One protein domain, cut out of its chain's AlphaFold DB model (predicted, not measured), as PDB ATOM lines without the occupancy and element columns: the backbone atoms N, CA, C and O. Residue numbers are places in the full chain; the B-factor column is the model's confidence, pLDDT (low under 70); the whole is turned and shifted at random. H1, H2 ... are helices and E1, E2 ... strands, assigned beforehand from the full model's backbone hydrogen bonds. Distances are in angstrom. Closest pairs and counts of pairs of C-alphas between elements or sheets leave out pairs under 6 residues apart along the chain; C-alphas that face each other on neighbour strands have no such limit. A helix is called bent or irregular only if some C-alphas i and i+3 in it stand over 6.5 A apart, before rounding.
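Overview. This is residues 487 to 524 and 537 to 706 of the 1120 residues of an uncharacterized protein of Lentisphaera araneosa HTCC2155 (UniProt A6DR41). Two strongly twisted sheets lie partly face to face and make a flattened, incompletely closed barrel: E6 runs beside E7 along one seam, and E1 comes close to E9 at the other. Helices H2 to H5 form a head beyond one end of the sheets, while at the other end H1 reaches away from E3, and residues 537 to 542 stick out. The printed part has 208 residues, in order E1 E2 E3 H1 E4 H2 H3 E5 E6 E7 E8 H4 H5 E9, and its class is mixed, helices and strands. Both sheets are antiparallel, in orders E1 E3 E8 E5 E6 and E2 E9 E4 E7. The whole is compact, with a radius of gyration of the C-alphas of 18.9 A and spans of 55 by 45 by 34 A.

Along the chain. E1, residues 487 to 490, begins at C-alpha 487 (112.843, 200.786, 80.768). E2 is residues 503 to 507, E3 515 to 521 and H1 539 to 550, 17.1 A long. E4, residues 555 to 563, is 24.8 A long; H2 is 575 to 578, and H3, 580 to 593, measures 20.2 A. E5 is 600 to 607, E6 619 to 626, E7 630 to 638, 26.3 A long, and E8 643 to 648. H4, residues 658 to 670, is irregular: C-alphas 666 and 669 are 9.6 A apart. H5 is 673 to 684; E9, 693 to 705, is 32.3 A long, bends by 61 degrees at residue 698 and ends at C-alpha 705 (107.232, 208.039, 95.431).

Arrangement. E1 and E3 pair through N 489 and O 518, 2.8 A, E3 and E8 through N 517 and O 644, 2.9 A, and E8 and E5 through N 605 and O 645, 2.8 A. The hairpin E5 and E6 has N 602 and O 624 at 2.9 A. H1 is on this sheet at a height of 10.3 A, over none of its strands; the C-alphas of Asn 550 and Thr 518 are 4.8 A apart. E9 pairs with E2, N 506 and O 694 at 2.8 A, and with E4, N 560 and O 700 at 2.8 A; E4 and E7 have N 557 and O 636 at 2.8 A. The closest C-alphas of E1 and E9, Pro 488 and Lys 700, are 6.5 A apart. H4 and H5, a helical hairpin, touch at Ser 659 and Asp 680, C-alphas 5.0 A apart, at a steep tilt of 38 degrees, opposite ways. H4 touches H3 with residues 658 to 662 alone, closest C-alphas Glu 661 and Val 582, 6.7 A, and only just touches H2, with 3 pairs of C-alphas within 8 A, the closest Ile 662 and Tyr 578, 5.4 A. Every O i to N i+4 pair is within hydrogen-bond range in H3 and H5, 7 of 8 in H1 and 7 of 9 in H4; H2 is too short for one.

Size, cuts and confidence. The C-alphas farthest apart, Glu 670 and Asn 706, are 59.9 A apart. Residues 525 to 536 are not printed, and C-alphas 524 and 537 are 22.2 A apart. The links E1 to E2, E4 to H2 and E5 to E6 are long. Mean pLDDT of the printed part is 70.4, with 78 residues under 70, among them 487 to 503 and 537 to 550.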
ATOM      1  N   LYS A 487     112.022 201.973  80.998       65.62
ATOM      2  CA  LYS A 487     112.843 200.786  80.768       65.62
ATOM      3  C   LYS A 487     114.294 201.180  81.057       65.62
ATOM      4  O   LYS A 487     114.850 201.931  80.251       65.62
ATOM      5  N   PRO A 488     114.922 200.709  82.149       66.00
ATOM      6  CA  PRO A 488     116.360 200.855  82.292       66.00
ATOM      7  C   PRO A 488     117.062 200.092  81.161       66.00
ATOM      8  O   PRO A 488     116.646 199.007  80.737       66.00
ATOM      9  N   THR A 489     118.120 200.696  80.647       62.22
ATOM     10  CA  THR A 489     119.041 200.134  79.672       62.22
ATOM     11  C   THR A 489     120.425 200.116  80.296       62.22
ATOM     12  O   THR A 489     120.957 201.139  80.716       62.22
ATOM     13  N   LEU A 490     121.010 198.931  80.385       59.91
ATOM     14  CA  LEU A 490     122.351 198.761  80.932       59.91
ATOM     15  C   LEU A 490     123.349 199.218  79.855       59.91
ATOM     16  O   LEU A 490     123.115 198.986  78.662       59.91
ATOM     17  N   SER A 491     124.373 199.975  80.256       53.41
ATOM     18  CA  SER A 491     125.262 200.661  79.311       53.41
ATOM     19  C   SER A 491     126.026 199.673  78.424       53.41
ATOM     20  O   SER A 491     126.386 198.578  78.853       53.41
ATOM     21  N   ARG A 492     126.306 200.065  77.176       48.34
ATOM     22  CA  ARG A 492     127.124 199.270  76.240       48.34
ATOM     23  C   ARG A 492     128.625 199.336  76.521       48.34
ATOM     24  O   ARG A 492     129.366 198.576  75.910       48.34
ATOM     25  N   ASN A 493     129.058 200.240  77.397       45.62
ATOM     26  CA  ASN A 493     130.476 200.495  77.653       45.62
ATOM     27  C   ASN A 493     131.060 199.579  78.749       45.62
ATOM     28  O   ASN A 493     132.250 199.651  79.032       45.62
ATOM     29  N   VAL A 494     130.240 198.695  79.328       46.00
ATOM     30  CA  VAL A 494     130.678 197.596  80.200       46.00
ATOM     31  C   VAL A 494     131.014 196.381  79.332       46.00
ATOM     32  O   VAL A 494     130.324 196.125  78.345       46.00
ATOM     33  N   HIS A 495     132.059 195.620  79.672       47.81
ATOM     34  CA  HIS A 495     132.705 194.646  78.776       47.81
ATOM     35  C   HIS A 495     131.889 193.354  78.508       47.81
ATOM     36  O   HIS A 495     132.317 192.248  78.834       47.81
ATOM     37  N   THR A 496     130.741 193.469  77.826       41.75
ATOM     38  CA  THR A 496     130.073 192.350  77.136       41.75
ATOM     39  C   THR A 496     129.465 192.746  75.786       41.75
ATOM     40  O   THR A 496     128.584 193.597  75.679       41.75
ATOM     41  N   SER A 497     129.857 192.022  74.736       33.06
ATOM     42  CA  SER A 497     128.953 191.719  73.616       33.06
ATOM     43  C   SER A 497     128.149 190.449  73.985       33.06
ATOM     44  O   SER A 497     128.534 189.714  74.891       33.06
ATOM     45  N   VAL A 498     126.986 190.117  73.417       36.88
ATOM     46  CA  VAL A 498     126.511 190.269  72.031       36.88
ATOM     47  C   VAL A 498     125.013 190.624  71.994       36.88
ATOM     48  O   VAL A 498     124.254 190.294  72.903       36.88
ATOM     49  N   ASN A 499     124.592 191.267  70.898       37.31
ATOM     50  CA  ASN A 499     123.212 191.559  70.479       37.31
ATOM     51  C   ASN A 499     122.074 190.760  71.162       37.31
ATOM     52  O   ASN A 499     121.941 189.551  70.985       37.31
ATOM     53  N   GLY A 500     121.135 191.491  71.775       45.88
ATOM     54  CA  GLY A 500     119.731 191.067  71.875       45.88
ATOM     55  C   GLY A 500     119.259 190.426  73.185       45.88
ATOM     56  O   GLY A 500     118.093 190.040  73.253       45.88
ATOM     57  N   LYS A 501     120.093 190.329  74.229       52.09
ATOM     58  CA  LYS A 501     119.691 189.771  75.538       52.09
ATOM     59  C   LYS A 501     119.515 190.873  76.598       52.09
ATOM     60  O   LYS A 501     120.213 191.877  76.568       52.09
ATOM     61  N   ASN A 502     118.547 190.709  77.509       61.09
ATOM     62  CA  ASN A 502     118.187 191.709  78.534       61.09
ATOM     63  C   ASN A 502     118.878 191.417  79.891       61.09
ATOM     64  O   ASN A 502     118.193 191.185  80.889       61.09
ATOM     65  N   TYR A 503     120.212 191.373  79.919       69.00
ATOM     66  CA  TYR A 503     121.008 191.246  81.148       69.00
ATOM     67  C   TYR A 503     122.367 191.947  81.006       69.00
ATOM     68  O   TYR A 503     122.785 192.238  79.887       69.00
ATOM     69  N   LEU A 504     123.033 192.187  82.135       72.88
ATOM     70  CA  LEU A 504     124.426 192.632  82.239       72.88
ATOM     71  C   LEU A 504     125.221 191.601  83.047       72.88
ATOM     72  O   LEU A 504     124.700 191.071  84.030       72.88
ATOM     73  N   ASP A 505     126.467 191.359  82.645       74.56
ATOM     74  CA  ASP A 505     127.441 190.598  83.427       74.56
ATOM     75  C   ASP A 505     128.429 191.592  84.057       74.56
ATOM     76  O   ASP A 505     129.292 192.128  83.362       74.56
ATOM     77  N   LEU A 506     128.295 191.836  85.362       74.94
ATOM     78  CA  LEU A 506     129.304 192.500  86.185       74.94
ATOM     79  C   LEU A 506     130.497 191.559  86.333       74.94
ATOM     80  O   LEU A 506     130.383 190.494  86.945       74.94
ATOM     81  N   ARG A 507     131.630 191.952  85.755       75.06
ATOM     82  CA  ARG A 507     132.873 191.177  85.691       75.06
ATOM     83  C   ARG A 507     133.972 191.890  86.458       75.06
ATOM     84  O   ARG A 507     133.976 193.115  86.524       75.06
ATOM     85  N   TRP A 508     134.929 191.124  86.962       68.12
ATOM     86  CA  TRP A 508     136.148 191.680  87.532       68.12
ATOM     87  C   TRP A 508     136.967 192.295  86.393       68.12
ATOM     88  O   TRP A 508     137.142 191.669  85.340       68.12
ATOM     89  N   ASN A 509     137.400 193.540  86.580       54.31
ATOM     90  CA  ASN A 509     137.935 194.400  85.531       54.31
ATOM     91  C   ASN A 509     139.134 195.206  86.059       54.31
ATOM     92  O   ASN A 509     139.264 195.428  87.255       54.31
ATOM     93  N   TRP A 510     139.977 195.679  85.146       42.66
ATOM     94  CA  TRP A 510     141.199 196.462  85.383       42.66
ATOM     95  C   TRP A 510     140.960 197.797  86.117       42.66
ATOM     96  O   TRP A 510     141.894 198.398  86.632       42.66
ATOM     97  N   GLN A 511     139.723 198.290  86.168       48.16
ATOM     98  CA  GLN A 511     139.382 199.551  86.826       48.16
ATOM     99  C   GLN A 511     138.074 199.393  87.604       48.16
ATOM    100  O   GLN A 511     137.096 198.888  87.041       48.16
ATOM    101  N   ASN A 512     138.037 199.904  88.841       51.53
ATOM    102  CA  ASN A 512     136.859 199.966  89.722       51.53
ATOM    103  C   ASN A 512     135.828 201.003  89.228       51.53
ATOM    104  O   ASN A 512     135.419 201.911  89.951       51.53
ATOM    105  N   ARG A 513     135.434 200.916  87.952       57.53
ATOM    106  CA  ARG A 513     134.456 201.822  87.350       57.53
ATOM    107  C   ARG A 513     133.053 201.510  87.859       57.53
ATOM    108  O   ARG A 513     132.682 200.356  88.068       57.53
ATOM    109  N   ILE A 514     132.288 202.576  88.053       65.81
ATOM    110  CA  ILE A 514     130.905 202.535  88.516       65.81
ATOM    111  C   ILE A 514     130.000 202.538  87.283       65.81
ATOM    112  O   ILE A 514     129.924 203.521  86.544       65.81
ATOM    113  N   ASP A 515     129.321 201.421  87.045       68.06
ATOM    114  CA  ASP A 515     128.469 201.232  85.877       68.06
ATOM    115  C   ASP A 515     127.134 201.955  86.070       68.06
ATOM    116  O   ASP A 515     126.349 201.623  86.958       68.06
ATOM    117  N   LEU A 516     126.842 202.948  85.222       69.06
ATOM    118  CA  LEU A 516     125.561 203.651  85.280       69.06
ATOM    119  C   LEU A 516     124.411 202.832  84.686       69.06
ATOM    120  O   LEU A 516     124.455 202.365  83.539       69.06
ATOM    121  N   VAL A 517     123.299 202.792  85.424       70.56
ATOM    122  CA  VAL A 517     121.985 202.506  84.847       70.56
ATOM    123  C   VAL A 517     121.598 203.690  83.955       70.56
ATOM    124  O   VAL A 517     121.387 204.797  84.441       70.56
ATOM    125  N   THR A 518     121.460 203.467  82.646       68.94
ATOM    126  CA  THR A 518     120.791 204.443  81.766       68.94
ATOM    127  C   THR A 518     119.297 204.133  81.712       68.94
ATOM    128  O   THR A 518     118.868 203.005  81.965       68.94
ATOM    129  N   TYR A 519     118.474 205.108  81.354       67.56
ATOM    130  CA  TYR A 519     117.021 205.014  81.370       67.56
ATOM    131  C   TYR A 519     116.426 205.435  80.036       67.56
ATOM    132  O   TYR A 519     116.823 206.421  79.414       67.56
ATOM    133  N   LYS A 520     115.395 204.703  79.618       63.88
ATOM    134  CA  LYS A 520     114.562 205.069  78.482       63.88
ATOM    135  C   LYS A 520     113.119 205.236  78.921       63.88
ATOM    136  O   LYS A 520     112.445 204.259  79.246       63.88
ATOM    137  N   HIS A 521     112.636 206.472  78.866       58.62
ATOM    138  CA  HIS A 521     111.231 206.796  79.079       58.62
ATOM    139  C   HIS A 521     110.381 206.128  77.987       58.62
ATOM    140  O   HIS A 521     110.615 206.338  76.795       58.62
ATOM    141  N   LEU A 522     109.411 205.291  78.365       56.19
ATOM    142  CA  LEU A 522     108.606 204.548  77.387       56.19
ATOM    143  C   LEU A 522     107.528 205.421  76.728       56.19
ATOM    144  O   LEU A 522     107.257 205.259  75.538       56.19
ATOM    145  N   ASP A 523     106.983 206.391  77.464       49.50
ATOM    146  CA  ASP A 523     105.932 207.306  76.987       49.50
ATOM    147  C   ASP A 523     106.447 208.532  76.207       49.50
ATOM    148  O   ASP A 523     105.664 209.386  75.776       49.50
ATOM    149  N   GLU A 524     107.761 208.635  75.971       48.00
ATOM    150  CA  GLU A 524     108.312 209.703  75.137       48.00
ATOM    151  C   GLU A 524     107.886 209.550  73.671       48.00
ATOM    152  O   GLU A 524     108.361 208.695  72.914       48.00
ATOM    153  N   ALA A 537     121.819 224.902  66.550       35.47
ATOM    154  CA  ALA A 537     122.964 224.354  67.275       35.47
ATOM    155  C   ALA A 537     122.990 224.926  68.703       35.47
ATOM    156  O   ALA A 537     123.630 225.929  68.986       35.47
ATOM    157  N   ASP A 538     122.188 224.316  69.568       42.75
ATOM    158  CA  ASP A 538     121.928 224.741  70.936       42.75
ATOM    159  C   ASP A 538     122.391 223.616  71.866       42.75
ATOM    160  O   ASP A 538     121.660 222.656  72.130       42.75
ATOM    161  N   GLU A 539     123.652 223.706  72.288       40.00
ATOM    162  CA  GLU A 539     124.402 222.680  73.033       40.00
ATOM    163  C   GLU A 539     123.655 222.219  74.290       40.00
ATOM    164  O   GLU A 539     123.639 221.029  74.620       40.00
ATOM    165  N   ASN A 540     122.899 223.141  74.896       39.03
ATOM    166  CA  ASN A 540     121.925 222.888  75.952       39.03
ATOM    167  C   ASN A 540     121.091 221.628  75.728       39.03
ATOM    168  O   ASN A 540     120.896 220.862  76.668       39.03
ATOM    169  N   LYS A 541     120.615 221.410  74.498       45.59
ATOM    170  CA  LYS A 541     119.711 220.310  74.138       45.59
ATOM    171  C   LYS A 541     120.446 218.994  73.909       45.59
ATOM    172  O   LYS A 541     119.858 217.932  74.117       45.59
ATOM    173  N   ALA A 542     121.728 219.037  73.537       41.53
ATOM    174  CA  ALA A 542     122.580 217.852  73.546       41.53
ATOM    175  C   ALA A 542     122.786 217.379  74.993       41.53
ATOM    176  O   ALA A 542     122.444 216.231  75.302       41.53
ATOM    177  N   VAL A 543     123.202 218.295  75.878       42.59
ATOM    178  CA  VAL A 543     123.390 218.068  77.323       42.59
ATOM    179  C   VAL A 543     122.093 217.602  77.989       42.59
ATOM    180  O   VAL A 543     122.081 216.547  78.614       42.59
ATOM    181  N   GLU A 544     120.964 218.289  77.785       49.06
ATOM    182  CA  GLU A 544     119.645 217.863  78.287       49.06
ATOM    183  C   GLU A 544     119.291 216.449  77.836       49.06
ATOM    184  O   GLU A 544     118.796 215.656  78.633       49.06
ATOM    185  N   SER A 545     119.580 216.093  76.578       54.12
ATOM    186  CA  SER A 545     119.327 214.738  76.094       54.12
ATOM    187  C   SER A 545     120.226 213.693  76.757       54.12
ATOM    188  O   SER A 545     119.867 212.521  76.743       54.12
ATOM    189  N   ILE A 546     121.400 214.053  77.276       50.41
ATOM    190  CA  ILE A 546     122.300 213.144  78.002       50.41
ATOM    191  C   ILE A 546     121.822 213.031  79.452       50.41
ATOM    192  O   ILE A 546     121.511 211.930  79.908       50.41
ATOM    193  N   MET A 547     121.610 214.166  80.122       54.12
ATOM    194  CA  MET A 547     121.096 214.217  81.493       54.12
ATOM    195  C   MET A 547     119.733 213.520  81.629       54.12
ATOM    196  O   MET A 547     119.508 212.807  82.603       54.12
ATOM    197  N   LEU A 548     118.824 213.633  80.653       58.94
ATOM    198  CA  LEU A 548     117.531 212.927  80.662       58.94
ATOM    199  C   LEU A 548     117.626 211.416  80.376       58.94
ATOM    200  O   LEU A 548     116.689 210.693  80.708       58.94
ATOM    201  N   LYS A 549     118.723 210.927  79.779       61.81
ATOM    202  CA  LYS A 549     118.975 209.481  79.615       61.81
ATOM    203  C   LYS A 549     119.579 208.860  80.871       61.81
ATOM    204  O   LYS A 549     119.364 207.679  81.103       61.81
ATOM    205  N   ASN A 550     120.325 209.623  81.665       63.44
ATOM    206  CA  ASN A 550     121.080 209.082  82.798       63.44
ATOM    207  C   ASN A 550     120.464 209.431  84.163       63.44
ATOM    208  O   ASN A 550     120.691 208.702  85.120       63.44
ATOM    209  N   SER A 551     119.675 210.511  84.269       70.94
ATOM    210  CA  SER A 551     119.137 210.995  85.550       70.94
ATOM    211  C   SER A 551     117.681 210.623  85.824       70.94
ATOM    212  O   SER A 551     116.779 210.797  84.996       70.94
ATOM    213  N   LEU A 552     117.446 210.232  87.068       75.25
ATOM    214  CA  LEU A 552     116.144 210.186  87.714       75.25
ATOM    215  C   LEU A 552     115.851 211.555  88.361       75.25
ATOM    216  O   LEU A 552     116.766 212.150  88.926       75.25
ATOM    217  N   PRO A 553     114.620 212.095  88.290       71.88
ATOM    218  CA  PRO A 553     114.207 213.276  89.057       71.88
ATOM    219  C   PRO A 553     114.094 212.999  90.564       71.88
ATOM    220  O   PRO A 553     114.021 211.833  90.951       71.88
ATOM    221  N   PRO A 554     114.017 214.048  91.406       74.12
ATOM    222  CA  PRO A 554     113.807 213.899  92.844       74.12
ATOM    223  C   PRO A 554     112.568 213.069  93.222       74.12
ATOM    224  O   PRO A 554     111.558 213.072  92.515       74.12
ATOM    225  N   GLY A 555     112.668 212.378  94.359       78.50
ATOM    226  CA  GLY A 555     111.683 211.433  94.893       78.50
ATOM    227  C   GLY A 555     112.324 210.145  95.430       78.50
ATOM    228  O   GLY A 555     113.511 209.890  95.221       78.50
ATOM    229  N   THR A 556     111.533 209.329  96.124       86.12
ATOM    230  CA  THR A 556     111.926 207.992  96.609       86.12
ATOM    231  C   THR A 556     111.718 206.943  95.516       86.12
ATOM    232  O   THR A 556     110.731 207.002  94.784       86.12
ATOM    233  N   TYR A 557     112.613 205.966  95.400       86.75
ATOM    234  CA  TYR A 557     112.570 204.919  94.381       86.75
ATOM    235  C   TYR A 557     112.922 203.552  94.955       86.75
ATOM    236  O   TYR A 557     113.766 203.444  95.838       86.75
ATOM    237  N   THR A 558     112.359 202.504  94.353       88.62
ATOM    238  CA  THR A 558     112.804 201.122  94.556       88.62
ATOM    239  C   THR A 558     113.416 200.589  93.262       88.62
ATOM    240  O   THR A 558     112.717 200.423  92.258       88.62
ATOM    241  N   LEU A 559     114.714 200.297  93.267       87.69
ATOM    242  CA  LEU A 559     115.372 199.503  92.229       87.69
ATOM    243  C   LEU A 559     115.122 198.019  92.530       87.69
ATOM    244  O   LEU A 559     115.309 197.586  93.661       87.69
ATOM    245  N   ARG A 560     114.711 197.231  91.535       88.19
ATOM    246  CA  ARG A 560     114.566 195.769  91.622       88.19
ATOM    247  C   ARG A 560     115.323 195.097  90.488       88.19
ATOM    248  O   ARG A 560     115.309 195.595  89.361       88.19
ATOM    249  N   PHE A 561     115.935 193.951  90.751       87.12
ATOM    250  CA  PHE A 561     116.612 193.151  89.730       87.12
ATOM    251  C   PHE A 561     116.676 191.674  90.129       87.12
ATOM    252  O   PHE A 561     116.621 191.334  91.307       87.12
ATOM    253  N   HIS A 562     116.831 190.791  89.143       88.62
ATOM    254  CA  HIS A 562     117.191 189.395  89.388       88.62
ATOM    255  C   HIS A 562     118.717 189.273  89.361       88.62
ATOM    256  O   HIS A 562     119.326 189.463  88.304       88.62
ATOM    257  N   GLY A 563     119.326 188.973  90.503       89.38
ATOM    258  CA  GLY A 563     120.767 188.760  90.660       89.38
ATOM    259  C   GLY A 563     121.121 187.276  90.593       89.38
ATOM    260  O   GLY A 563     120.316 186.423  90.961       89.38
ATOM    261  N   GLU A 564     122.307 186.950  90.089       88.69
ATOM    262  CA  GLU A 564     122.807 185.577  89.971       88.69
ATOM    263  C   GLU A 564     124.340 185.582  89.958       88.69
ATOM    264  O   GLU A 564     124.934 186.082  89.001       88.69
ATOM    265  N   ALA A 565     124.986 185.027  90.987       87.38
ATOM    266  CA  ALA A 565     126.419 184.745  90.942       87.38
ATOM    267  C   ALA A 565     126.704 183.569  89.997       87.38
ATOM    268  O   ALA A 565     125.965 182.581  89.950       87.38
ATOM    269  N   LEU A 566     127.781 183.684  89.226       83.12
ATOM    270  CA  LEU A 566     128.221 182.715  88.230       83.12
ATOM    271  C   LEU A 566     129.727 182.490  88.368       83.12
ATOM    272  O   LEU A 566     130.450 183.381  88.799       83.12
ATOM    273  N   ASN A 567     130.196 181.311  87.947       81.50
ATOM    274  CA  ASN A 567     131.614 180.926  87.955       81.50
ATOM    275  C   ASN A 567     132.311 180.947  89.331       81.50
ATOM    276  O   ASN A 567     133.527 181.085  89.395       81.50
ATOM    277  N   MET A 568     131.581 180.709  90.422       79.69
ATOM    278  CA  MET A 568     132.142 180.543  91.779       79.69
ATOM    279  C   MET A 568     132.973 179.244  91.961       79.69
ATOM    280  O   MET A 568     133.134 178.751  93.073       79.69
ATOM    281  N   ASP A 569     133.456 178.644  90.870       79.31
ATOM    282  CA  ASP A 569     134.165 177.363  90.835       79.31
ATOM    283  C   ASP A 569     135.632 177.585  90.450       79.31
ATOM    284  O   ASP A 569     135.971 177.726  89.270       79.31
ATOM    285  N   LEU A 570     136.503 177.597  91.464       73.38
ATOM    286  CA  LEU A 570     137.941 177.792  91.282       73.38
ATOM    287  C   LEU A 570     138.602 176.686  90.445       73.38
ATOM    288  O   LEU A 570     139.647 176.948  89.866       73.38
ATOM    289  N   ALA A 571     138.008 175.496  90.275       78.75
ATOM    290  CA  ALA A 571     138.609 174.442  89.446       78.75
ATOM    291  C   ALA A 571     138.743 174.842  87.958       78.75
ATOM    292  O   ALA A 571     139.514 174.241  87.205       78.75
ATOM    293  N   LYS A 572     138.026 175.887  87.520       79.81
ATOM    294  CA  LYS A 572     138.168 176.501  86.188       79.81
ATOM    295  C   LYS A 572     139.410 177.382  86.037       79.81
ATOM    296  O   LYS A 572     139.809 177.665  84.899       79.81
ATOM    297  N   ILE A 573     139.976 177.834  87.156       84.19
ATOM    298  CA  ILE A 573     141.123 178.733  87.271       84.19
ATOM    299  C   ILE A 573     142.301 177.874  87.739       84.19
ATOM    300  O   ILE A 573     142.426 177.546  88.910       84.19
ATOM    301  N   SER A 574     143.132 177.434  86.796       86.00
ATOM    302  CA  SER A 574     144.249 176.515  87.053       86.00
ATOM    303  C   SER A 574     145.559 177.089  86.529       86.00
ATOM    304  O   SER A 574     145.563 177.790  85.515       86.00
ATOM    305  N   GLU A 575     146.670 176.741  87.186       84.19
ATOM    306  CA  GLU A 575     148.020 177.245  86.881       84.19
ATOM    307  C   GLU A 575     148.349 177.046  85.395       84.19
ATOM    308  O   GLU A 575     148.689 177.985  84.684       84.19
ATOM    309  N   LYS A 576     148.077 175.845  84.868       85.31
ATOM    310  CA  LYS A 576     148.234 175.478  83.447       85.31
ATOM    311  C   LYS A 576     147.486 176.389  82.451       85.31
ATOM    312  O   LYS A 576     147.777 176.353  81.255       85.31
ATOM    313  N   LYS A 577     146.483 177.146  82.900       83.00
ATOM    314  CA  LYS A 577     145.590 177.963  82.065       83.00
ATOM    315  C   LYS A 577     145.808 179.471  82.245       83.00
ATOM    316  O   LYS A 577     145.577 180.205  81.284       83.00
ATOM    317  N   TYR A 578     146.230 179.911  83.433       83.00
ATOM    318  CA  TYR A 578     146.326 181.331  83.800       83.00
ATOM    319  C   TYR A 578     147.590 181.736  84.579       83.00
ATOM    320  O   TYR A 578     147.781 182.928  84.790       83.00
ATOM    321  N   GLY A 579     148.439 180.789  84.978       84.62
ATOM    322  CA  GLY A 579     149.609 181.032  85.823       84.62
ATOM    323  C   GLY A 579     149.345 180.854  87.317       84.62
ATOM    324  O   GLY A 579     148.198 180.847  87.768       84.62
ATOM    325  N   GLU A 580     150.433 180.677  88.065       83.81
ATOM    326  CA  GLU A 580     150.448 180.471  89.518       83.81
ATOM    327  C   GLU A 580     149.971 181.732  90.256       83.81
ATOM    328  O   GLU A 580     148.955 181.667  90.945       83.81
ATOM    329  N   ASN A 581     150.561 182.900  89.952       80.00
ATOM    330  CA  ASN A 581     150.142 184.222  90.451       80.00
ATOM    331  C   ASN A 581     148.616 184.423  90.432       80.00
ATOM    332  O   ASN A 581     148.010 184.817  91.427       80.00
ATOM    333  N   VAL A 582     147.975 184.142  89.288       79.69
ATOM    334  CA  VAL A 582     146.527 184.332  89.126       79.69
ATOM    335  C   VAL A 582     145.755 183.372  90.023       79.69
ATOM    336  O   VAL A 582     144.795 183.781  90.670       79.69
ATOM    337  N   VAL A 583     146.161 182.102  90.080       84.69
ATOM    338  CA  VAL A 583     145.525 181.106  90.949       84.69
ATOM    339  C   VAL A 583     145.635 181.503  92.420       84.69
ATOM    340  O   VAL A 583     144.642 181.394  93.136       84.69
ATOM    341  N   ASP A 584     146.785 182.011  92.857       81.62
ATOM    342  CA  ASP A 584     147.013 182.393  94.251       81.62
ATOM    343  C   ASP A 584     146.224 183.639  94.657       81.62
ATOM    344  O   ASP A 584     145.567 183.613  95.695       81.62
ATOM    345  N   ILE A 585     146.126 184.658  93.796       77.00
ATOM    346  CA  ILE A 585     145.234 185.811  94.024       77.00
ATOM    347  C   ILE A 585     143.768 185.356  94.191       77.00
ATOM    348  O   ILE A 585     143.026 185.905  95.009       77.00
ATOM    349  N   PHE A 586     143.335 184.313  93.468       77.19
ATOM    350  CA  PHE A 586     141.999 183.727  93.639       77.19
ATOM    351  C   PHE A 586     141.852 182.830  94.885       77.19
ATOM    352  O   PHE A 586     140.730 182.709  95.388       77.19
ATOM    353  N   LYS A 587     142.939 182.242  95.413       78.25
ATOM    354  CA  LYS A 587     142.960 181.589  96.738       78.25
ATOM    355  C   LYS A 587     142.832 182.646  97.840       78.25
ATOM    356  O   LYS A 587     141.857 182.610  98.583       78.25
ATOM    357  N   GLU A 588     143.720 183.645  97.862       76.00
ATOM    358  CA  GLU A 588     143.717 184.746  98.839       76.00
ATOM    359  C   GLU A 588     142.364 185.462  98.902       76.00
ATOM    360  O   GLU A 588     141.830 185.708  99.985       76.00
ATOM    361  N   TRP A 589     141.765 185.771  97.747       75.94
ATOM    362  CA  TRP A 589     140.432 186.369  97.701       75.94
ATOM    363  C   TRP A 589     139.364 185.459  98.319       75.94
ATOM    364  O   TRP A 589     138.530 185.938  99.091       75.94
ATOM    365  N   LYS A 590     139.387 184.153  98.014       72.94
ATOM    366  CA  LYS A 590     138.431 183.196  98.583       72.94
ATOM    367  C   LYS A 590     138.602 183.075 100.100       72.94
ATOM    368  O   LYS A 590     137.604 182.990 100.812       72.94
ATOM    369  N   ASP A 591     139.833 183.114 100.593       72.88
ATOM    370  CA  ASP A 591     140.122 183.052 102.024       72.88
ATOM    371  C   ASP A 591     139.673 184.338 102.742       72.88
ATOM    372  O   ASP A 591     139.100 184.259 103.829       72.88
ATOM    373  N   ARG A 592     139.808 185.513 102.100       68.38
ATOM    374  CA  ARG A 592     139.282 186.802 102.599       68.38
ATOM    375  C   ARG A 592     137.757 186.826 102.743       68.38
ATOM    376  O   ARG A 592     137.267 187.376 103.726       68.38
ATOM    377  N   ILE A 593     137.004 186.259 101.794       64.25
ATOM    378  CA  ILE A 593     135.529 186.158 101.899       64.25
ATOM    379  C   ILE A 593     135.066 184.940 102.720       64.25
ATOM    380  O   ILE A 593     133.909 184.870 103.133       64.25
ATOM    381  N   GLY A 594     135.968 183.992 102.979       63.41
ATOM    382  CA  GLY A 594     135.724 182.742 103.689       63.41
ATOM    383  C   GLY A 594     135.239 181.606 102.780       63.41
ATOM    384  O   GLY A 594     134.420 181.792 101.882       63.41
ATOM    385  N   GLU A 595     135.678 180.375 103.071       58.59
ATOM    386  CA  GLU A 595     135.484 179.193 102.208       58.59
ATOM    387  C   GLU A 595     134.035 178.895 101.773       58.59
ATOM    388  O   GLU A 595     133.826 178.208 100.769       58.59
ATOM    389  N   ASN A 596     133.054 179.362 102.552       56.19
ATOM    390  CA  ASN A 596     131.623 179.104 102.379       56.19
ATOM    391  C   ASN A 596     130.858 180.273 101.726       56.19
ATOM    392  O   ASN A 596     129.637 180.181 101.588       56.19
ATOM    393  N   ALA A 597     131.532 181.360 101.339       62.16
ATOM    394  CA  ALA A 597     130.902 182.466 100.629       62.16
ATOM    395  C   ALA A 597     130.457 182.020  99.227       62.16
ATOM    396  O   ALA A 597     131.261 181.757  98.333       62.16
ATOM    397  N   LEU A 598     129.140 181.917  99.044       66.88
ATOM    398  CA  LEU A 598     128.511 181.581  97.763       66.88
ATOM    399  C   LEU A 598     128.195 182.827  96.923       66.88
ATOM    400  O   LEU A 598     127.740 182.691  95.787       66.88
ATOM    401  N   GLY A 599     128.414 184.023  97.477       76.38
ATOM    402  CA  GLY A 599     128.026 185.288  96.876       76.38
ATOM    403  C   GLY A 599     129.149 186.236  96.521       76.38
ATOM    404  O   GLY A 599     130.304 186.081  96.909       76.38
ATOM    405  N   LEU A 600     128.753 187.227  95.729       81.56
ATOM    406  CA  LEU A 600     129.576 188.354  95.328       81.56
ATOM    407  C   LEU A 600     128.890 189.642  95.803       81.56
ATOM    408  O   LEU A 600     127.734 189.872  95.428       81.56
ATOM    409  N   PRO A 601     129.557 190.469  96.621       80.94
ATOM    410  CA  PRO A 601     129.028 191.762  97.033       80.94
ATOM    411  C   PRO A 601     129.052 192.777  95.875       80.94
ATOM    412  O   PRO A 601     130.017 192.868  95.113       80.94
ATOM    413  N   VAL A 602     127.967 193.542  95.729       84.06
ATOM    414  CA  VAL A 602     127.822 194.632  94.747       84.06
ATOM    415  C   VAL A 602     127.510 195.930  95.483       84.06
ATOM    416  O   VAL A 602     126.446 196.045  96.093       84.06
ATOM    417  N   LYS A 603     128.417 196.907  95.391       83.44
ATOM    418  CA  LYS A 603     128.235 198.286  95.868       83.44
ATOM    419  C   LYS A 603     127.296 199.040  94.926       83.44
ATOM    420  O   LYS A 603     127.527 199.057  93.715       83.44
ATOM    421  N   PHE A 604     126.280 199.703  95.469       86.19
ATOM    422  CA  PHE A 604     125.404 200.634  94.748       86.19
ATOM    423  C   PHE A 604     125.707 202.086  95.127       86.19
ATOM    424  O   PHE A 604     126.127 202.366  96.248       86.19
ATOM    425  N   PHE A 605     125.463 203.015  94.198       82.75
ATOM    426  CA  PHE A 605     125.784 204.435  94.349       82.75
ATOM    427  C   PHE A 605     124.702 205.346  93.758       82.75
ATOM    428  O   PHE A 605     124.096 205.025  92.733       82.75
ATOM    429  N   ILE A 606     124.543 206.536  94.335       81.12
ATOM    430  CA  ILE A 606     124.034 207.714  93.628       81.12
ATOM    431  C   ILE A 606     125.229 208.399  92.954       81.12
ATOM    432  O   ILE A 606     126.274 208.607  93.566       81.12
ATOM    433  N   ALA A 607     125.072 208.737  91.677       71.38
ATOM    434  CA  ALA A 607     126.132 209.289  90.842       71.38
ATOM    435  C   ALA A 607     125.693 210.591  90.146       71.38
ATOM    436  O   ALA A 607     124.491 210.791  89.910       71.38
ATOM    437  N   PRO A 608     126.639 211.472  89.762       65.69
ATOM    438  CA  PRO A 608     126.344 212.621  88.913       65.69
ATOM    439  C   PRO A 608     125.688 212.178  87.592       65.69
ATOM    440  O   PRO A 608     125.958 211.087  87.080       65.69
ATOM    441  N   PRO A 609     124.826 213.014  86.986       54.59
ATOM    442  CA  PRO A 609     124.100 212.645  85.770       54.59
ATOM    443  C   PRO A 609     124.988 212.568  84.504       54.59
ATOM    444  O   PRO A 609     124.538 212.058  83.471       54.59
ATOM    445  N   GLY A 610     126.252 213.000  84.587       54.16
ATOM    446  CA  GLY A 610     127.314 212.708  83.621       54.16
ATOM    447  C   GLY A 610     128.552 212.147  84.329       54.16
ATOM    448  O   GLY A 610     129.145 212.831  85.151       54.16
ATOM    449  N   LEU A 611     128.956 210.916  83.994       49.00
ATOM    450  CA  LEU A 611     130.098 210.216  84.609       49.00
ATOM    451  C   LEU A 611     131.444 210.576  83.942       49.00
ATOM    452  O   LEU A 611     132.213 209.697  83.561       49.00
ATOM    453  N   GLY A 612     131.667 211.869  83.709       43.47
ATOM    454  CA  GLY A 612     132.874 212.415  83.071       43.47
ATOM    455  C   GLY A 612     133.357 213.720  83.705       43.47
ATOM    456  O   GLY A 612     134.215 214.386  83.140       43.47
ATOM    457  N   ASP A 613     132.783 214.084  84.852       42.25
ATOM    458  CA  ASP A 613     133.275 215.140  85.731       42.25
ATOM    459  C   ASP A 613     134.233 214.492  86.742       42.25
ATOM    460  O   ASP A 613     133.837 213.566  87.454       42.25
ATOM    461  N   ALA A 614     135.490 214.938  86.768       36.78
ATOM    462  CA  ALA A 614     136.523 214.389  87.647       36.78
ATOM    463  C   ALA A 614     136.299 214.737  89.132       36.78
ATOM    464  O   ALA A 614     136.840 214.059  90.001       36.78
ATOM    465  N   TYR A 615     135.483 215.755  89.424       41.28
ATOM    466  CA  TYR A 615     135.310 216.330  90.764       41.28
ATOM    467  C   TYR A 615     134.020 215.860  91.467       41.28
ATOM    468  O   TYR A 615     133.696 216.304  92.569       41.28
ATOM    469  N   ALA A 616     133.249 214.963  90.845       51.06
ATOM    470  CA  ALA A 616     131.924 214.568  91.319       51.06
ATOM    471  C   ALA A 616     131.926 213.220  92.075       51.06
ATOM    472  O   ALA A 616     131.801 212.147  91.482       51.06
ATOM    473  N   SER A 617     132.009 213.288  93.408       58.31
ATOM    474  CA  SER A 617     132.020 212.137  94.324       58.31
ATOM    475  C   SER A 617     130.743 211.282  94.268       58.31
ATOM    476  O   SER A 617     129.646 211.728  94.597       58.31
ATOM    477  N   THR A 618     130.866 209.998  93.918       70.06
ATOM    478  CA  THR A 618     129.729 209.061  93.949       70.06
ATOM    479  C   THR A 618     129.358 208.677  95.381       70.06
ATOM    480  O   THR A 618     130.123 207.994  96.063       70.06
ATOM    481  N   GLN A 619     128.156 209.049  95.823       76.44
ATOM    482  CA  GLN A 619     127.618 208.672  97.130       76.44
ATOM    483  C   GLN A 619     127.276 207.178  97.153       76.44
ATOM    484  O   GLN A 619     126.386 206.731  96.432       76.44
ATOM    485  N   TYR A 620     127.946 206.409  98.008       81.56
ATOM    486  CA  TYR A 620     127.586 205.020  98.299       81.56
ATOM    487  C   TYR A 620     126.183 204.924  98.929       81.56
ATOM    488  O   TYR A 620     125.811 205.747  99.766       81.56
ATOM    489  N   LEU A 621     125.412 203.918  98.505       83.50
ATOM    490  CA  LEU A 621     124.090 203.580  99.037       83.50
ATOM    491  C   LEU A 621     124.165 202.375  99.984       83.50
ATOM    492  O   LEU A 621     123.922 202.505 101.178       83.50
ATOM    493  N   GLU A 622     124.459 201.202  99.424       84.31
ATOM    494  CA  GLU A 622     124.421 199.905 100.105       84.31
ATOM    495  C   GLU A 622     125.225 198.872  99.294       84.31
ATOM    496  O   GLU A 622     125.275 198.944  98.061       84.31
ATOM    497  N   THR A 623     125.840 197.901  99.975       84.94
ATOM    498  CA  THR A 623     126.445 196.707  99.371       84.94
ATOM    499  C   THR A 623     125.487 195.530  99.525       84.94
ATOM    500  O   THR A 623     125.154 195.141 100.642       84.94
ATOM    501  N   ILE A 624     125.076 194.922  98.411       86.69
ATOM    502  CA  ILE A 624     124.180 193.757  98.397       86.69
ATOM    503  C   ILE A 624     124.983 192.499  98.042       86.69
ATOM    504  O   ILE A 624     125.567 192.425  96.960       86.69
ATOM    505  N   GLU A 625     124.986 191.492  98.919       86.56
ATOM    506  CA  GLU A 625     125.597 190.185  98.640       86.56
ATOM    507  C   GLU A 625     124.680 189.327  97.752       86.56
ATOM    508  O   GLU A 625     123.585 188.924  98.148       86.56
ATOM    509  N   ILE A 626     125.131 189.017  96.535       87.12
ATOM    510  CA  ILE A 626     124.362 188.228  95.569       87.12
ATOM    511  C   ILE A 626     124.866 186.783  95.604       87.12
ATOM    512  O   ILE A 626     125.794 186.428  94.883       87.12
ATOM    513  N   ALA A 627     124.257 185.955  96.461       75.19
ATOM    514  CA  ALA A 627     124.699 184.580  96.755       75.19
ATOM    515  C   ALA A 627     123.951 183.462  96.014       75.19
ATOM    516  O   ALA A 627     124.410 182.323  95.953       75.19
ATOM    517  N   SER A 628     122.784 183.750  95.436       71.75
ATOM    518  CA  SER A 628     122.057 182.784  94.603       71.75
ATOM    519  C   SER A 628     121.138 183.480  93.600       71.75
ATOM    520  O   SER A 628     120.921 184.693  93.677       71.75
ATOM    521  N   SER A 629     120.632 182.711  92.629       81.62
ATOM    522  CA  SER A 629     119.755 183.211  91.566       81.62
ATOM    523  C   SER A 629     118.378 183.586  92.139       81.62
ATOM    524  O   SER A 629     117.567 182.704  92.418       81.62
ATOM    525  N   GLY A 630     118.116 184.883  92.328       86.00
ATOM    526  CA  GLY A 630     116.915 185.390  93.005       86.00
ATOM    527  C   GLY A 630     116.644 186.884  92.785       86.00
ATOM    528  O   GLY A 630     117.426 187.579  92.137       86.00
ATOM    529  N   GLU A 631     115.522 187.377  93.315       90.06
ATOM    530  CA  GLU A 631     115.145 188.798  93.261       90.06
ATOM    531  C   GLU A 631     115.766 189.597  94.416       90.06
ATOM    532  O   GLU A 631     115.688 189.193  95.574       90.06
ATOM    533  N   TYR A 632     116.321 190.764  94.092       90.06
ATOM    534  CA  TYR A 632     116.908 191.728  95.023       90.06
ATOM    535  C   TYR A 632     116.240 193.098  94.828       90.06
ATOM    536  O   TYR A 632     115.754 193.418  93.734       90.06
ATOM    537  N   ALA A 633     116.211 193.913  95.884       89.19
ATOM    538  CA  ALA A 633     115.643 195.256  95.854       89.19
ATOM    539  C   ALA A 633     116.444 196.230  96.727       89.19
ATOM    540  O   ALA A 633     116.932 195.838  97.780       89.19
ATOM    541  N   LEU A 634     116.527 197.486  96.286       89.44
ATOM    542  CA  LEU A 634     117.199 198.602  96.957       89.44
ATOM    543  C   LEU A 634     116.257 199.810  96.962       89.44
ATOM    544  O   LEU A 634     115.737 200.178  95.904       89.44
ATOM    545  N   GLU A 635     116.035 200.430  98.121       90.38
ATOM    546  CA  GLU A 635     115.248 201.663  98.250       90.38
ATOM    547  C   GLU A 635     116.159 202.855  98.562       90.38
ATOM    548  O   GLU A 635     117.033 202.776  99.417       90.38
ATOM    549  N   PHE A 636     115.969 203.962  97.847       87.31
ATOM    550  CA  PHE A 636     116.790 205.169  97.975       87.31
ATOM    551  C   PHE A 636     115.961 206.417  97.638       87.31
ATOM    552  O   PHE A 636     114.946 206.336  96.944       87.31
ATOM    553  N   THR A 637     116.373 207.591  98.123       84.25
ATOM    554  CA  THR A 637     115.656 208.859  97.890       84.25
ATOM    555  C   THR A 637     116.576 209.915  97.302       84.25
ATOM    556  O   THR A 637     117.649 210.179  97.833       84.25
ATOM    557  N   LEU A 638     116.132 210.553  96.219       77.44
ATOM    558  CA  LEU A 638     116.866 211.615  95.540       77.44
ATOM    559  C   LEU A 638     116.288 212.990  95.899       77.44
ATOM    560  O   LEU A 638     115.103 213.237  95.681       77.44
ATOM    561  N   LYS A 639     117.134 213.910  96.385       70.56
ATOM    562  CA  LYS A 639     116.777 215.331  96.610       70.56
ATOM    563  C   LYS A 639     116.779 216.166  95.321       70.56
ATOM    564  O   LYS A 639     116.081 217.168  95.220       70.56
ATOM    565  N   ARG A 640     117.549 215.739  94.313       70.19
ATOM    566  CA  ARG A 640     117.715 216.396  93.001       70.19
ATOM    567  C   ARG A 640     117.860 215.355  91.887       70.19
ATOM    568  O   ARG A 640     117.661 214.169  92.123       70.19
ATOM    569  N   ARG A 641     118.185 215.786  90.664       73.50
ATOM    570  CA  ARG A 641     118.446 214.871  89.543       73.50
ATOM    571  C   ARG A 641     119.805 214.183  89.674       73.50
ATOM    572  O   ARG A 641     120.815 214.870  89.747       73.50
ATOM    573  N   ALA A 642     119.813 212.851  89.658       75.88
ATOM    574  CA  ALA A 642     121.021 212.029  89.779       75.88
ATOM    575  C   ALA A 642     120.859 210.675  89.063       75.88
ATOM    576  O   ALA A 642     119.739 210.266  88.751       75.88
ATOM    577  N   ALA A 643     121.971 209.996  88.783       77.94
ATOM    578  CA  ALA A 643     122.009 208.646  88.216       77.94
ATOM    579  C   ALA A 643     122.155 207.578  89.320       77.94
ATOM    580  O   ALA A 643     122.564 207.900  90.436       77.94
ATOM    581  N   ILE A 644     121.868 206.308  89.003       80.44
ATOM    582  CA  ILE A 644     122.295 205.166  89.833       80.44
ATOM    583  C   ILE A 644     123.524 204.535  89.186       80.44
ATOM    584  O   ILE A 644     123.478 204.163  88.008       80.44
ATOM    585  N   GLY A 645     124.579 204.367  89.973       80.44
ATOM    586  CA  GLY A 645     125.750 203.566  89.646       80.44
ATOM    587  C   GLY A 645     125.817 202.277  90.467       80.44
ATOM    588  O   GLY A 645     125.174 202.168  91.511       80.44
ATOM    589  N   PHE A 646     126.598 201.299  90.016       79.50
ATOM    590  CA  PHE A 646     126.919 200.095  90.790       79.50
ATOM    591  C   PHE A 646     128.256 199.483  90.337       79.50
ATOM    592  O   PHE A 646     128.684 199.701  89.207       79.50
ATOM    593  N   THR A 647     128.935 198.736  91.209       76.56
ATOM    594  CA  THR A 647     130.165 197.993  90.871       76.56
ATOM    595  C   THR A 647     130.364 196.787  91.795       76.56
ATOM    596  O   THR A 647     129.675 196.660  92.807       76.56
ATOM    597  N   LEU A 648     131.278 195.874  91.455       75.44
ATOM    598  CA  LEU A 648     131.622 194.742  92.326       75.44
ATOM    599  C   LEU A 648     132.527 195.193  93.474       75.44
ATOM    600  O   LEU A 648     133.494 195.917  93.266       75.44
ATOM    601  N   ASP A 649     132.229 194.719  94.679       71.69
ATOM    602  CA  ASP A 649     132.967 195.051  95.895       71.69
ATOM    603  C   ASP A 649     134.090 194.025  96.138       71.69
ATOM    604  O   ASP A 649     134.020 193.177  97.027       71.69
ATOM    605  N   VAL A 650     135.082 194.019  95.241       63.34
ATOM    606  CA  VAL A 650     136.200 193.062  95.249       63.34
ATOM    607  C   VAL A 650     137.536 193.789  95.086       63.34
ATOM    608  O   VAL A 650     137.923 194.154  93.979       63.34
ATOM    609  N   ASP A 651     138.263 193.999  96.190       56.16
ATOM    610  CA  ASP A 651     139.594 194.616  96.120       56.16
ATOM    611  C   ASP A 651     140.573 193.664  95.424       56.16
ATOM    612  O   ASP A 651     141.034 192.682  96.018       56.16
ATOM    613  N   TYR A 652     140.910 193.967  94.172       56.16
ATOM    614  CA  TYR A 652     142.045 193.349  93.501       56.16
ATOM    615  C   TYR A 652     143.346 194.003  93.995       56.16
ATOM    616  O   TYR A 652     143.404 195.233  94.085       56.16
ATOM    617  N   PRO A 653     144.412 193.235  94.283       46.72
ATOM    618  CA  PRO A 653     145.712 193.804  94.609       46.72
ATOM    619  C   PRO A 653     146.281 194.540  93.383       46.72
ATOM    620  O   PRO A 653     146.832 193.918  92.483       46.72
ATOM    621  N   ASN A 654     146.119 195.869  93.388       42.53
ATOM    622  CA  ASN A 654     146.411 196.914  92.391       42.53
ATOM    623  C   ASN A 654     147.757 196.794  91.617       42.53
ATOM    624  O   ASN A 654     148.649 197.628  91.742       42.53
ATOM    625  N   HIS A 655     147.941 195.723  90.847       38.00
ATOM    626  CA  HIS A 655     148.811 195.650  89.676       38.00
ATOM    627  C   HIS A 655     147.902 195.587  88.454       38.00
ATOM    628  O   HIS A 655     146.783 195.072  88.514       38.00
ATOM    629  N   SER A 656     148.395 196.125  87.343       51.44
ATOM    630  CA  SER A 656     147.712 196.177  86.055       51.44
ATOM    631  C   SER A 656     147.109 194.820  85.670       51.44
ATOM    632  O   SER A 656     147.843 193.956  85.224       51.44
ATOM    633  N   SER A 657     145.790 194.667  85.812       66.25
ATOM    634  CA  SER A 657     144.929 193.628  85.221       66.25
ATOM    635  C   SER A 657     145.340 192.139  85.285       66.25
ATOM    636  O   SER A 657     146.438 191.706  84.944       66.25
ATOM    637  N   LEU A 658     144.328 191.284  85.481       69.62
ATOM    638  CA  LEU A 658     144.424 189.846  85.185       69.62
ATOM    639  C   LEU A 658     144.963 189.560  83.764       69.62
ATOM    640  O   LEU A 658     145.602 188.537  83.548       69.62
ATOM    641  N   SER A 659     144.721 190.437  82.780       73.06
ATOM    642  CA  SER A 659     145.261 190.271  81.424       73.06
ATOM    643  C   SER A 659     146.779 190.463  81.332       73.06
ATOM    644  O   SER A 659     147.378 189.827  80.468       73.06
ATOM    645  N   THR A 660     147.409 191.251  82.213       75.19
ATOM    646  CA  THR A 660     148.875 191.378  82.260       75.19
ATOM    647  C   THR A 660     149.514 190.195  82.965       75.19
ATOM    648  O   THR A 660     150.457 189.644  82.418       75.19
ATOM    649  N   GLU A 661     148.971 189.727  84.095       78.44
ATOM    650  CA  GLU A 661     149.453 188.495  84.750       78.44
ATOM    651  C   GLU A 661     149.393 187.297  83.785       78.44
ATOM    652  O   GLU A 661     150.356 186.548  83.638       78.44
ATOM    653  N   ILE A 662     148.294 187.162  83.030       81.56
ATOM    654  CA  ILE A 662     148.144 186.109  82.013       81.56
ATOM    655  C   ILE A 662     149.074 186.333  80.804       81.56
ATOM    656  O   ILE A 662     149.499 185.359  80.179       81.56
ATOM    657  N   ALA A 663     149.395 187.583  80.448       82.69
ATOM    658  CA  ALA A 663     150.369 187.881  79.396       82.69
ATOM    659  C   ALA A 663     151.794 187.536  79.854       82.69
ATOM    660  O   ALA A 663     152.491 186.823  79.141       82.69
ATOM    661  N   TYR A 664     152.189 187.942  81.060       82.62
ATOM    662  CA  TYR A 664     153.492 187.650  81.656       82.62
ATOM    663  C   TYR A 664     153.691 186.144  81.876       82.62
ATOM    664  O   TYR A 664     154.707 185.590  81.473       82.62
ATOM    665  N   PHE A 665     152.677 185.421  82.364       84.75
ATOM    666  CA  PHE A 665     152.708 183.953  82.423       84.75
ATOM    667  C   PHE A 665     152.904 183.289  81.044       84.75
ATOM    668  O   PHE A 665     153.478 182.206  80.947       84.75
ATOM    669  N   LYS A 666     152.410 183.911  79.965       83.69
ATOM    670  CA  LYS A 666     152.439 183.341  78.609       83.69
ATOM    671  C   LYS A 666     153.663 183.754  77.776       83.69
ATOM    672  O   LYS A 666     154.016 183.020  76.852       83.69
ATOM    673  N   TYR A 667     154.250 184.916  78.054       84.56
ATOM    674  CA  TYR A 667     155.284 185.561  77.235       84.56
ATOM    675  C   TYR A 667     156.518 186.017  78.045       84.56
ATOM    676  O   TYR A 667     157.502 186.449  77.458       84.56
ATOM    677  N   GLY A 668     156.504 185.910  79.377       81.19
ATOM    678  CA  GLY A 668     157.584 186.378  80.248       81.19
ATOM    679  C   GLY A 668     157.804 187.889  80.154       81.19
ATOM    680  O   GLY A 668     156.861 188.660  79.970       81.19
ATOM    681  N   GLU A 669     159.067 188.303  80.239       75.50
ATOM    682  CA  GLU A 669     159.498 189.701  80.092       75.50
ATOM    683  C   GLU A 669     159.217 190.277  78.685       75.50
ATOM    684  O   GLU A 669     159.150 191.492  78.526       75.50
ATOM    685  N   GLU A 670     158.939 189.433  77.679       75.81
ATOM    686  CA  GLU A 670     158.522 189.849  76.328       75.81
ATOM    687  C   GLU A 670     157.040 190.301  76.251       75.81
ATOM    688  O   GLU A 670     156.515 190.556  75.165       75.81
ATOM    689  N   ALA A 671     156.327 190.390  77.384       79.56
ATOM    690  CA  ALA A 671     154.908 190.753  77.459       79.56
ATOM    691  C   ALA A 671     154.637 192.251  77.174       79.56
ATOM    692  O   ALA A 671     154.345 193.047  78.076       79.56
ATOM    693  N   ASP A 672     154.683 192.621  75.893       79.56
ATOM    694  CA  ASP A 672     154.390 193.965  75.390       79.56
ATOM    695  C   ASP A 672     152.917 194.401  75.581       79.56
ATOM    696  O   ASP A 672     152.049 193.661  76.058       79.56
ATOM    697  N   GLN A 673     152.607 195.651  75.220       77.62
ATOM    698  CA  GLN A 673     151.246 196.191  75.323       77.62
ATOM    699  C   GLN A 673     150.238 195.407  74.463       77.62
ATOM    700  O   GLN A 673     149.110 195.149  74.894       77.62
ATOM    701  N   LYS A 674     150.648 194.958  73.273       80.44
ATOM    702  CA  LYS A 674     149.802 194.195  72.353       80.44
ATOM    703  C   LYS A 674     149.457 192.813  72.912       80.44
ATOM    704  O   LYS A 674     148.308 192.387  72.812       80.44
ATOM    705  N   ALA A 675     150.398 192.137  73.567       78.81
ATOM    706  CA  ALA A 675     150.173 190.881  74.272       78.81
ATOM    707  C   ALA A 675     149.123 191.025  75.389       78.81
ATOM    708  O   ALA A 675     148.243 190.168  75.521       78.81
ATOM    709  N   LYS A 676     149.159 192.126  76.152       77.50
ATOM    710  CA  LYS A 676     148.159 192.441  77.193       77.50
ATOM    711  C   LYS A 676     146.772 192.653  76.581       77.50
ATOM    712  O   LYS A 676     145.785 192.101  77.077       77.50
ATOM    713  N   GLU A 677     146.689 193.378  75.465       74.94
ATOM    714  CA  GLU A 677     145.445 193.590  74.713       74.94
ATOM    715  C   GLU A 677     144.889 192.299  74.093       74.94
ATOM    716  O   GLU A 677     143.681 192.055  74.161       74.94
ATOM    717  N   GLU A 678     145.746 191.421  73.564       79.00
ATOM    718  CA  GLU A 678     145.354 190.085  73.105       79.00
ATOM    719  C   GLU A 678     144.783 189.236  74.248       79.00
ATOM    720  O   GLU A 678     143.761 188.567  74.066       79.00
ATOM    721  N   MET A 679     145.407 189.240  75.434       80.62
ATOM    722  CA  MET A 679     144.913 188.463  76.577       80.62
ATOM    723  C   MET A 679     143.598 189.034  77.125       80.62
ATOM    724  O   MET A 679     142.688 188.266  77.454       80.62
ATOM    725  N   ASP A 680     143.437 190.360  77.145       72.88
ATOM    726  CA  ASP A 680     142.178 191.023  77.499       72.88
ATOM    727  C   ASP A 680     141.055 190.672  76.503       72.88
ATOM    728  O   ASP A 680     139.968 190.227  76.893       72.88
ATOM    729  N   ALA A 681     141.338 190.753  75.199       72.75
ATOM    730  CA  ALA A 681     140.411 190.361  74.140       72.75
ATOM    731  C   ALA A 681     140.030 188.868  74.200       72.75
ATOM    732  O   ALA A 681     138.872 188.521  73.952       72.75
ATOM    733  N   LYS A 682     140.977 187.988  74.552       74.69
ATOM    734  CA  LYS A 682     140.806 186.526  74.587       74.69
ATOM    735  C   LYS A 682     140.106 186.007  75.845       74.69
ATOM    736  O   LYS A 682     139.343 185.043  75.749       74.69
ATOM    737  N   TYR A 683     140.344 186.610  77.011       72.50
ATOM    738  CA  TYR A 683     139.849 186.086  78.290       72.50
ATOM    739  C   TYR A 683     138.823 186.996  78.976       72.50
ATOM    740  O   TYR A 683     137.830 186.482  79.490       72.50
ATOM    741  N   MET A 684     138.982 188.321  78.925       69.56
ATOM    742  CA  MET A 684     138.085 189.251  79.633       69.56
ATOM    743  C   MET A 684     136.881 189.667  78.786       69.56
ATOM    744  O   MET A 684     135.759 189.725  79.288       69.56
ATOM    745  N   ARG A 685     137.078 189.904  77.480       64.50
ATOM    746  CA  ARG A 685     136.026 190.404  76.566       64.50
ATOM    747  C   ARG A 685     135.136 189.316  75.940       64.50
ATOM    748  O   ARG A 685     134.206 189.646  75.202       64.50
ATOM    749  N   THR A 686     135.374 188.027  76.207       65.94
ATOM    750  CA  THR A 686     134.639 186.927  75.544       65.94
ATOM    751  C   THR A 686     133.403 186.443  76.311       65.94
ATOM    752  O   THR A 686     133.174 186.762  77.478       65.94
ATOM    753  N   ILE A 687     132.576 185.625  75.651       62.69
ATOM    754  CA  ILE A 687     131.434 184.939  76.283       62.69
ATOM    755  C   ILE A 687     131.914 183.822  77.234       62.69
ATOM    756  O   ILE A 687     131.207 183.482  78.179       62.69
ATOM    757  N   LYS A 688     133.124 183.280  77.020       66.12
ATOM    758  CA  LYS A 688     133.764 182.260  77.868       66.12
ATOM    759  C   LYS A 688     134.613 182.914  78.966       66.12
ATOM    760  O   LYS A 688     135.801 182.643  79.093       66.12
ATOM    761  N   TYR A 689     133.985 183.802  79.728       74.69
ATOM    762  CA  TYR A 689     134.550 184.296  80.978       74.69
ATOM    763  C   TYR A 689     134.421 183.176  82.016       74.69
ATOM    764  O   TYR A 689     133.320 182.656  82.203       74.69
ATOM    765  N   ASP A 690     135.530 182.778  82.639       79.44
ATOM    766  CA  ASP A 690     135.591 181.653  83.590       79.44
ATOM    767  C   ASP A 690     135.813 182.092  85.047       79.44
ATOM    768  O   ASP A 690     135.681 181.266  85.944       79.44
ATOM    769  N   PHE A 691     136.102 183.376  85.281       79.56
ATOM    770  CA  PHE A 691     136.223 183.975  86.614       79.56
ATOM    771  C   PHE A 691     134.837 184.311  87.209       79.56
ATOM    772  O   PHE A 691     133.873 184.448  86.437       79.56
ATOM    773  N   PRO A 692     134.716 184.458  88.547       81.38
ATOM    774  CA  PRO A 692     133.488 184.873  89.221       81.38
ATOM    775  C   PRO A 692     132.868 186.144  88.623       81.38
ATOM    776  O   PRO A 692     133.564 187.105  88.300       81.38
ATOM    777  N   MET A 693     131.543 186.164  88.465       80.31
ATOM    778  CA  MET A 693     130.809 187.333  87.960       80.31
ATOM    779  C   MET A 693     129.361 187.361  88.460       80.31
ATOM    780  O   MET A 693     128.752 186.311  88.668       80.31
ATOM    781  N   VAL A 694     128.780 188.557  88.590       83.31
ATOM    782  CA  VAL A 694     127.346 188.737  88.876       83.31
ATOM    783  C   VAL A 694     126.596 188.997  87.576       83.31
ATOM    784  O   VAL A 694     126.924 189.912  86.828       83.31
ATOM    785  N   ARG A 695     125.520 188.251  87.323       83.88
ATOM    786  CA  ARG A 695     124.583 188.529  86.231       83.88
ATOM    787  C   ARG A 695     123.318 189.201  86.753       83.88
ATOM    788  O   ARG A 695     122.485 188.555  87.387       83.88
ATOM    789  N   MET A 696     123.130 190.471  86.400       82.44
ATOM    790  CA  MET A 696     121.904 191.226  86.677       82.44
ATOM    791  C   MET A 696     120.934 191.110  85.497       82.44
ATOM    792  O   MET A 696     121.252 191.491  84.368       82.44
ATOM    793  N   LYS A 697     119.724 190.602  85.744       80.88
ATOM    794  CA  LYS A 697     118.631 190.503  84.760       80.88
ATOM    795  C   LYS A 697     117.413 191.295  85.227       80.88
ATOM    796  O   LYS A 697     117.282 191.614  86.404       80.88
ATOM    797  N   GLN A 698     116.489 191.563  84.300       79.25
ATOM    798  CA  GLN A 698     115.142 192.087  84.603       79.25
ATOM    799  C   GLN A 698     115.120 193.376  85.451       79.25
ATOM    800  O   GLN A 698     114.133 193.648  86.129       79.25
ATOM    801  N   VAL A 699     116.188 194.181  85.378       78.31
ATOM    802  CA  VAL A 699     116.308 195.441  86.118       78.31
ATOM    803  C   VAL A 699     115.079 196.314  85.852       78.31
ATOM    804  O   VAL A 699     114.684 196.528  84.703       78.31
ATOM    805  N   LYS A 700     114.467 196.796  86.929       79.81
ATOM    806  CA  LYS A 700     113.258 197.614  86.952       79.81
ATOM    807  C   LYS A 700     113.432 198.675  88.027       79.81
ATOM    808  O   LYS A 700     113.978 198.390  89.085       79.81
ATOM    809  N   ILE A 701     112.929 199.874  87.781       81.31
ATOM    810  CA  ILE A 701     112.804 200.897  88.815       81.31
ATOM    811  C   ILE A 701     111.332 201.244  89.016       81.31
ATOM    812  O   ILE A 701     110.560 201.304  88.057       81.31
ATOM    813  N   GLU A 702     110.936 201.418  90.270       81.62
ATOM    814  CA  GLU A 702     109.588 201.785  90.680       81.62
ATOM    815  C   GLU A 702     109.642 203.136  91.397       81.62
ATOM    816  O   GLU A 702     110.457 203.325  92.298       81.62
ATOM    817  N   GLY A 703     108.803 204.083  90.973       75.62
ATOM    818  CA  GLY A 703     108.763 205.439  91.519       75.62
ATOM    819  C   GLY A 703     108.573 206.521  90.440       75.62
ATOM    820  O   GLY A 703     108.174 206.201  89.315       75.62
ATOM    821  N   PRO A 704     108.837 207.796  90.769       72.56
ATOM    822  CA  PRO A 704     109.117 208.255  92.123       72.56
ATOM    823  C   PRO A 704     107.893 208.116  93.040       72.56
ATOM    824  O   PRO A 704     106.739 208.200  92.610       72.56
ATOM    825  N   TYR A 705     108.162 207.903  94.318       77.38
ATOM    826  CA  TYR A 705     107.232 208.039  95.431       77.38
ATOM    827  C   TYR A 705     107.579 209.322  96.202       77.38
ATOM    828  O   TYR A 705     108.698 209.824  96.100       77.38
ATOM    829  N   ASN A 706     106.627 209.862  96.968       74.81
ATOM    830  CA  ASN A 706     106.846 210.995  97.881       74.81
ATOM    831  C   ASN A 706     107.508 212.241  97.240       74.81
ATOM    832  O   ASN A 706     108.276 212.936  97.901       74.81
TER     833      ASN A 706